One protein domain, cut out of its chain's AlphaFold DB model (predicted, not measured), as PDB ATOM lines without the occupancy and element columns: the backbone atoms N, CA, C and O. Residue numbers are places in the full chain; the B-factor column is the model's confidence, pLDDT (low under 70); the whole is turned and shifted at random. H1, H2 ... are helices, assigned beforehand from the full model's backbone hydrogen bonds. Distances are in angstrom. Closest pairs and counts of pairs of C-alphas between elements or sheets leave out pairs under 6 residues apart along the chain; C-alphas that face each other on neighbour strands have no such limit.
ATOM      1  N   ARG A 125      17.056 -38.212  16.907       85.19
ATOM      2  CA  ARG A 125      16.130 -37.853  17.999       85.19
ATOM      3  C   ARG A 125      14.669 -37.720  17.571       85.19
ATOM      4  O   ARG A 125      13.796 -37.543  18.410       85.19
ATOM      5  N   ASP A 126      14.374 -37.772  16.272       87.06
ATOM      6  CA  ASP A 126      13.007 -37.619  15.771       87.06
ATOM      7  C   ASP A 126      12.668 -38.563  14.605       87.06
ATOM      8  O   ASP A 126      13.528 -39.204  13.999       87.06
ATOM      9  N   LEU A 127      11.367 -38.661  14.303       90.75
ATOM     10  CA  LEU A 127      10.844 -39.553  13.264       90.75
ATOM     11  C   LEU A 127      11.306 -39.177  11.847       90.75
ATOM     12  O   LEU A 127      11.354 -40.055  10.989       90.75
ATOM     13  N   ASN A 128      11.615 -37.906  11.566       91.38
ATOM     14  CA  ASN A 128      12.096 -37.499  10.242       91.38
ATOM     15  C   ASN A 128      13.530 -37.985  10.034       91.38
ATOM     16  O   ASN A 128      13.828 -38.584   9.004       91.38
ATOM     17  N   GLN A 129      14.387 -37.795  11.037       92.56
ATOM     18  CA  GLN A 129      15.753 -38.312  11.038       92.56
ATOM     19  C   GLN A 129      15.769 -39.842  10.968       92.56
ATOM     20  O   GLN A 129      16.526 -40.415  10.188       92.56
ATOM     21  N   PHE A 130      14.872 -40.513  11.699       93.94
ATOM     22  CA  PHE A 130      14.690 -41.958  11.572       93.94
ATOM     23  C   PHE A 130      14.259 -42.365  10.153       93.94
ATOM     24  O   PHE A 130      14.784 -43.330   9.608       93.94
ATOM     25  N   THR A 131      13.352 -41.618   9.513       93.44
ATOM     26  CA  THR A 131      12.934 -41.885   8.123       93.44
ATOM     27  C   THR A 131      14.122 -41.803   7.155       93.44
ATOM     28  O   THR A 131      14.231 -42.624   6.246       93.44
ATOM     29  N   GLU A 132      15.044 -40.862   7.368       92.50
ATOM     30  CA  GLU A 132      16.266 -40.741   6.564       92.50
ATOM     31  C   GLU A 132      17.270 -41.876   6.837       92.50
ATOM     32  O   GLU A 132      17.906 -42.388   5.911       92.50
ATOM     33  N   LEU A 133      17.353 -42.358   8.082       93.62
ATOM     34  CA  LEU A 133      18.106 -43.572   8.407       93.62
ATOM     35  C   LEU A 133      17.531 -44.794   7.676       93.62
ATOM     36  O   LEU A 133      18.293 -45.597   7.151       93.62
ATOM     37  N   VAL A 134      16.203 -44.932   7.576       93.25
ATOM     38  CA  VAL A 134      15.582 -46.052   6.840       93.25
ATOM     39  C   VAL A 134      15.972 -46.025   5.355       93.25
ATOM     40  O   VAL A 134      16.186 -47.084   4.767       93.25
ATOM     41  N   ARG A 135      16.101 -44.834   4.754       89.88
ATOM     42  CA  ARG A 135      16.527 -44.667   3.352       89.88
ATOM     43  C   ARG A 135      17.996 -45.001   3.124       89.88
ATOM     44  O   ARG A 135      18.319 -45.648   2.133       89.88
ATOM     45  N   SER A 136      18.870 -44.536   4.012       89.31
ATOM     46  CA  SER A 136      20.325 -44.644   3.854       89.31
ATOM     47  C   SER A 136      20.897 -45.958   4.406       89.31
ATOM     48  O   SER A 136      21.766 -46.560   3.781       89.31
ATOM     49  N   HIS A 137      20.377 -46.437   5.538       91.50
ATOM     50  CA  HIS A 137      20.890 -47.571   6.315       91.50
ATOM     51  C   HIS A 137      19.742 -48.478   6.812       91.50
ATOM     52  O   HIS A 137      19.544 -48.688   8.011       91.50
ATOM     53  N   TYR A 138      18.980 -49.065   5.878       90.44
ATOM     54  CA  TYR A 138      17.758 -49.839   6.162       90.44
ATOM     55  C   TYR A 138      17.913 -50.924   7.245       90.44
ATOM     56  O   TYR A 138      17.065 -51.046   8.128       90.44
ATOM     57  N   VAL A 139      18.991 -51.718   7.204       91.81
ATOM     58  CA  VAL A 139      19.205 -52.829   8.155       91.81
ATOM     59  C   VAL A 139      19.386 -52.318   9.585       91.81
ATOM     60  O   VAL A 139      18.869 -52.922  10.525       91.81
ATOM     61  N   GLU A 140      20.097 -51.204   9.758       93.81
ATOM     62  CA  GLU A 140      20.279 -50.560  11.059       93.81
ATOM     63  C   GLU A 140      18.957 -49.975  11.561       93.81
ATOM     64  O   GLU A 140      18.549 -50.255  12.688       93.81
ATOM     65  N   ALA A 141      18.234 -49.257  10.696       93.88
ATOM     66  CA  ALA A 141      16.935 -48.691  11.039       93.88
ATOM     67  C   ALA A 141      15.916 -49.766  11.447       93.88
ATOM     68  O   ALA A 141      15.169 -49.581  12.405       93.88
ATOM     69  N   LEU A 142      15.915 -50.916  10.768       94.69
ATOM     70  CA  LEU A 142      15.040 -52.041  11.086       94.69
ATOM     71  C   LEU A 142      15.379 -52.685  12.441       94.69
ATOM     72  O   LEU A 142      14.471 -53.131  13.143       94.69
ATOM     73  N   ARG A 143      16.662 -52.736  12.826       94.50
ATOM     74  CA  ARG A 143      17.074 -53.188  14.168       94.50
ATOM     75  C   ARG A 143      16.647 -52.189  15.237       94.50
ATOM     76  O   ARG A 143      16.098 -52.600  16.255       94.50
ATOM     77  N   LEU A 144      16.840 -50.893  14.983       93.62
ATOM     78  CA  LEU A 144      16.401 -49.836  15.888       93.62
ATOM     79  C   LEU A 144      14.880 -49.866  16.073       93.62
ATOM     80  O   LEU A 144      14.428 -49.843  17.208       93.62
ATOM     81  N   PHE A 145      14.102 -50.021  14.997       95.31
ATOM     82  CA  PHE A 145      12.637 -50.139  15.039       95.31
ATOM     83  C   PHE A 145      12.140 -51.291  15.923       95.31
ATOM     84  O   PHE A 145      11.096 -51.183  16.562       95.31
ATOM     85  N   GLN A 146      12.885 -52.398  15.970       94.44
ATOM     86  CA  GLN A 146      12.569 -53.551  16.816       94.44
ATOM     87  C   GLN A 146      12.983 -53.364  18.281       94.44
ATOM     88  O   GLN A 146      12.527 -54.117  19.139       94.44
ATOM     89  N   SER A 147      13.845 -52.390  18.573       91.75
ATOM     90  CA  SER A 147      14.311 -52.115  19.928       91.75
ATOM     91  C   SER A 147      13.241 -51.374  20.743       91.75
ATOM     92  O   SER A 147      12.619 -50.445  20.219       91.75
ATOM     93  N   PRO A 148      13.086 -51.674  22.050       85.38
ATOM     94  CA  PRO A 148      12.257 -50.877  22.961       85.38
ATOM     95  C   PRO A 148      12.613 -49.382  22.957       85.38
ATOM     96  O   PRO A 148      11.750 -48.529  23.180       85.38
ATOM     97  N   SER A 149      13.870 -49.048  22.645       85.12
ATOM     98  CA  SER A 149      14.339 -47.666  22.533       85.12
ATOM     99  C   SER A 149      13.594 -46.870  21.456       85.12
ATOM    100  O   SER A 149      13.470 -45.657  21.598       85.12
ATOM    101  N   PHE A 150      13.059 -47.513  20.410       91.50
ATOM    102  CA  PHE A 150      12.332 -46.815  19.346       91.50
ATOM    103  C   PHE A 150      11.088 -46.096  19.871       91.50
ATOM    104  O   PHE A 150      10.922 -44.897  19.648       91.50
ATOM    105  N   ALA A 151      10.231 -46.817  20.597       88.25
ATOM    106  CA  ALA A 151       9.024 -46.244  21.180       88.25
ATOM    107  C   ALA A 151       9.373 -45.129  22.178       88.25
ATOM    108  O   ALA A 151       8.804 -44.038  22.103       88.25
ATOM    109  N   ARG A 152      10.377 -45.376  23.034       81.19
ATOM    110  CA  ARG A 152      10.863 -44.422  24.041       81.19
ATOM    111  C   ARG A 152      11.366 -43.112  23.428       81.19
ATOM    112  O   ARG A 152      11.075 -42.052  23.965       81.19
ATOM    113  N   ILE A 153      12.108 -43.182  22.320       83.62
ATOM    114  CA  ILE A 153      12.755 -42.021  21.690       83.62
ATOM    115  C   ILE A 153      11.802 -41.304  20.724       83.62
ATOM    116  O   ILE A 153      11.615 -40.093  20.798       83.62
ATOM    117  N   PHE A 154      11.178 -42.033  19.795       88.00
ATOM    118  CA  PHE A 154      10.501 -41.415  18.647       88.00
ATOM    119  C   PHE A 154       8.994 -41.215  18.842       88.00
ATOM    120  O   PHE A 154       8.393 -40.359  18.168       88.00
ATOM    121  N   LEU A 155       8.381 -42.002  19.734       87.69
ATOM    122  CA  LEU A 155       6.930 -42.041  19.959       87.69
ATOM    123  C   LEU A 155       6.509 -41.420  21.296       87.69
ATOM    124  O   LEU A 155       5.322 -41.442  21.625       87.69
ATOM    125  N   GLN A 156       7.448 -40.813  22.028       77.06
ATOM    126  CA  GLN A 156       7.151 -40.074  23.250       77.06
ATOM    127  C   GLN A 156       6.063 -39.021  22.983       77.06
ATOM    128  O   GLN A 156       6.148 -38.255  22.020       77.06
ATOM    129  N   ASN A 157       5.017 -39.014  23.814       73.56
ATOM    130  CA  ASN A 157       3.848 -38.130  23.701       73.56
ATOM    131  C   ASN A 157       3.053 -38.246  22.379       73.56
ATOM    132  O   ASN A 157       2.281 -37.350  22.041       73.56
ATOM    133  N   LYS A 158       3.210 -39.340  21.619       85.25
ATOM    134  CA  LYS A 158       2.475 -39.607  20.367       85.25
ATOM    135  C   LYS A 158       1.650 -40.885  20.484       85.25
ATOM    136  O   LYS A 158       1.907 -41.863  19.783       85.25
ATOM    137  N   GLU A 159       0.637 -40.861  21.350       82.12
ATOM    138  CA  GLU A 159      -0.186 -42.034  21.698       82.12
ATOM    139  C   GLU A 159      -0.734 -42.775  20.467       82.12
ATOM    140  O   GLU A 159      -0.627 -43.994  20.373       82.12
ATOM    141  N   THR A 160      -1.248 -42.053  19.465       85.00
ATOM    142  CA  THR A 160      -1.785 -42.676  18.243       85.00
ATOM    143  C   THR A 160      -0.726 -43.470  17.471       85.00
ATOM    144  O   THR A 160      -1.025 -44.529  16.922       85.00
ATOM    145  N   TYR A 161       0.516 -42.981  17.408       90.31
ATOM    146  CA  TYR A 161       1.598 -43.700  16.732       90.31
ATOM    147  C   TYR A 161       2.136 -44.849  17.579       90.31
ATOM    148  O   TYR A 161       2.491 -45.879  17.012       90.31
ATOM    149  N   LEU A 162       2.149 -44.700  18.904       89.44
ATOM    150  CA  LEU A 162       2.516 -45.768  19.830       89.44
ATOM    151  C   LEU A 162       1.574 -46.973  19.694       89.44
ATOM    152  O   LEU A 162       2.038 -48.095  19.499       89.44
ATOM    153  N   GLU A 163       0.258 -46.744  19.669       88.50
ATOM    154  CA  GLU A 163      -0.717 -47.829  19.493       88.50
ATOM    155  C   GLU A 163      -0.601 -48.513  18.127       88.50
ATOM    156  O   GLU A 163      -0.685 -49.741  18.023       88.50
ATOM    157  N   ARG A 164      -0.351 -47.736  17.064       91.44
ATOM    158  CA  ARG A 164      -0.083 -48.292  15.729       91.44
ATOM    159  C   ARG A 164       1.186 -49.132  15.711       91.44
ATOM    160  O   ARG A 164       1.178 -50.221  15.146       91.44
ATOM    161  N   TYR A 165       2.253 -48.646  16.341       94.25
ATOM    162  CA  TYR A 165       3.512 -49.369  16.477       94.25
ATOM    163  C   TYR A 165       3.307 -50.704  17.204       94.25
ATOM    164  O   TYR A 165       3.663 -51.744  16.653       94.25
ATOM    165  N   HIS A 166       2.649 -50.713  18.368       91.50
ATOM    166  CA  HIS A 166       2.353 -51.945  19.107       91.50
ATOM    167  C   HIS A 166       1.534 -52.944  18.279       91.50
ATOM    168  O   HIS A 166       1.861 -54.132  18.234       91.50
ATOM    169  N   GLY A 167       0.504 -52.464  17.575       92.88
ATOM    170  CA  GLY A 167      -0.324 -53.307  16.716       92.88
ATOM    171  C   GLY A 167       0.445 -53.911  15.539       92.88
ATOM    172  O   GLY A 167       0.314 -55.110  15.289       92.88
ATOM    173  N   LEU A 168       1.282 -53.126  14.853       95.38
ATOM    174  CA  LEU A 168       2.101 -53.581  13.722       95.38
ATOM    175  C   LEU A 168       3.234 -54.518  14.157       95.38
ATOM    176  O   LEU A 168       3.514 -55.504  13.474       95.38
ATOM    177  N   MET A 169       3.845 -54.271  15.318       94.94
ATOM    178  CA  MET A 169       4.937 -55.086  15.853       94.94
ATOM    179  C   MET A 169       4.515 -56.507  16.230       94.94
ATOM    180  O   MET A 169       5.375 -57.382  16.298       94.94
ATOM    181  N   LYS A 170       3.220 -56.784  16.406       93.38
ATOM    182  CA  LYS A 170       2.698 -58.156  16.547       93.38
ATOM    183  C   LYS A 170       2.547 -58.904  15.215       93.38
ATOM    184  O   LYS A 170       2.236 -60.091  15.226       93.38
ATOM    185  N   GLY A 171       2.751 -58.242  14.075       92.44
ATOM    186  CA  GLY A 171       2.818 -58.899  12.770       92.44
ATOM    187  C   GLY A 171       4.081 -59.754  12.616       92.44
ATOM    188  O   GLY A 171       5.115 -59.485  13.241       92.44
ATOM    189  N   ASN A 172       4.008 -60.772  11.761       92.44
ATOM    190  CA  ASN A 172       5.112 -61.719  11.556       92.44
ATOM    191  C   ASN A 172       6.309 -61.109  10.806       92.44
ATOM    192  O   ASN A 172       7.446 -61.515  11.029       92.44
ATOM    193  N   ASP A 173       6.072 -60.111   9.953       92.56
ATOM    194  CA  ASP A 173       7.102 -59.467   9.134       92.56
ATOM    195  C   ASP A 173       7.412 -58.052   9.641       92.56
ATOM    196  O   ASP A 173       6.584 -57.142   9.549       92.56
ATOM    197  N   LYS A 174       8.629 -57.860  10.164       94.62
ATOM    198  CA  LYS A 174       9.077 -56.565  10.702       94.62
ATOM    199  C   LYS A 174       9.422 -55.549   9.613       94.62
ATOM    200  O   LYS A 174       9.312 -54.355   9.868       94.62
ATOM    201  N   SER A 175       9.791 -56.001   8.413       93.38
ATOM    202  CA  SER A 175      10.009 -55.110   7.267       93.38
ATOM    203  C   SER A 175       8.685 -54.521   6.798       93.38
ATOM    204  O   SER A 175       8.576 -53.310   6.620       93.38
ATOM    205  N   MET A 176       7.649 -55.361   6.700       92.75
ATOM    206  CA  MET A 176       6.294 -54.890   6.412       92.75
ATOM    207  C   MET A 176       5.743 -54.006   7.541       92.75
ATOM    208  O   MET A 176       5.129 -52.982   7.262       92.75
ATOM    209  N   ALA A 177       5.998 -54.343   8.810       95.56
ATOM    210  CA  ALA A 177       5.580 -53.511   9.940       95.56
ATOM    211  C   ALA A 177       6.218 -52.109   9.906       95.56
ATOM    212  O   ALA A 177       5.520 -51.119  10.117       95.56
ATOM    213  N   LEU A 178       7.519 -52.016   9.605       95.62
ATOM    214  CA  LEU A 178       8.222 -50.740   9.437       95.62
ATOM    215  C   LEU A 178       7.650 -49.935   8.260       95.62
ATOM    216  O   LEU A 178       7.386 -48.740   8.393       95.62
ATOM    217  N   GLU A 179       7.422 -50.595   7.124       94.31
ATOM    218  CA  GLU A 179       6.810 -49.995   5.937       94.31
ATOM    219  C   GLU A 179       5.422 -49.410   6.248       94.31
ATOM    220  O   GLU A 179       5.173 -48.229   6.002       94.31
ATOM    221  N   GLU A 180       4.532 -50.211   6.843       94.81
ATOM    222  CA  GLU A 180       3.182 -49.800   7.245       94.81
ATOM    223  C   GLU A 180       3.188 -48.685   8.284       94.81
ATOM    224  O   GLU A 180       2.363 -47.774   8.214       94.81
ATOM    225  N   PHE A 181       4.126 -48.727   9.230       96.12
ATOM    226  CA  PHE A 181       4.251 -47.701  10.256       96.12
ATOM    227  C   PHE A 181       4.574 -46.340   9.634       96.12
ATOM    228  O   PHE A 181       3.927 -45.344   9.957       96.12
ATOM    229  N   LEU A 182       5.530 -46.287   8.703       95.25
ATOM    230  CA  LEU A 182       5.913 -45.042   8.035       95.25
ATOM    231  C   LEU A 182       4.810 -44.511   7.103       95.25
ATOM    232  O   LEU A 182       4.636 -43.293   7.011       95.25
ATOM    233  N   ILE A 183       4.043 -45.398   6.454       94.12
ATOM    234  CA  ILE A 183       2.854 -45.023   5.668       94.12
ATOM    235  C   ILE A 183       1.792 -44.412   6.591       94.12
ATOM    236  O   ILE A 183       1.328 -43.296   6.354       94.12
TER     237      ILE A 183
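AT A GLANCE: This is residues 125 to 183 of the 968 residues of an uncharacterized protein of Roseburia sp. AM59-24XD (UniProt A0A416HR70). The longest helix, H4, pairs with H5 as a helical hairpin, and a second helical hairpin, H1 and H2, meets it where H2 stands at a right angle to H5. Short H3 joins the two hairpins along the chain and sits near H1, H2 and H4, away from H5, in a rounded body. The printed part has 59 residues with five named helices, H1 to H5 in order, and no named strand: all helix. It is compact, with a radius of gyration of the C-alphas of 10.4 A and spans of 27 by 27 by 20 A.

HOW THE PARTS SIT: H4, residues 159 to 169, touches H5, residues 174 to 183, at a shallow tilt of 29 degrees, opposite ways; their closest C-alphas, Leu 168 and Ala 177, are 5.1 A apart. H5 touches H2, residues 138 to 146, about perpendicular at 90 degrees, closest at C-alphas Ser 175 and Leu 142, 7.0 A. H2 touches H1, residues 127 to 136, at a steep tilt of 39 degrees, opposite ways, closest at C-alphas Ala 141 and Val 134, 5.1 A. H3, residues 148 to 154, is close but not clearly touching H4, with C-alphas Ala 151 and Leu 162 closest at 6.7 A. H1 and H4 are apart, as are H3 and H5. Helix packing is mostly crossed, but only just: 1 of 3 touching pairs has a shallow tilt. In H1 to H5 every O i to N i+4 pair is within hydrogen-bond range.

IN THESE COORDINATES: H4 measures 15.2 A from first to last C-alpha, H1 14.3 A, H5 14.0 A, H2 12.4 A and H3 10.5 A. C-alpha 127 opens H1 at (10.844, -39.553, 13.264), and C-alpha 183 ends H5 at (2.854, -45.023, 5.668).

THE WHOLE: The two farthest C-alphas, Ser 136 and Glu 159, are 27.3 A apart. The printed part has no cut, and its four links between helices are tight. Mean pLDDT of the printed part is 90.8; no printed residue is under 70.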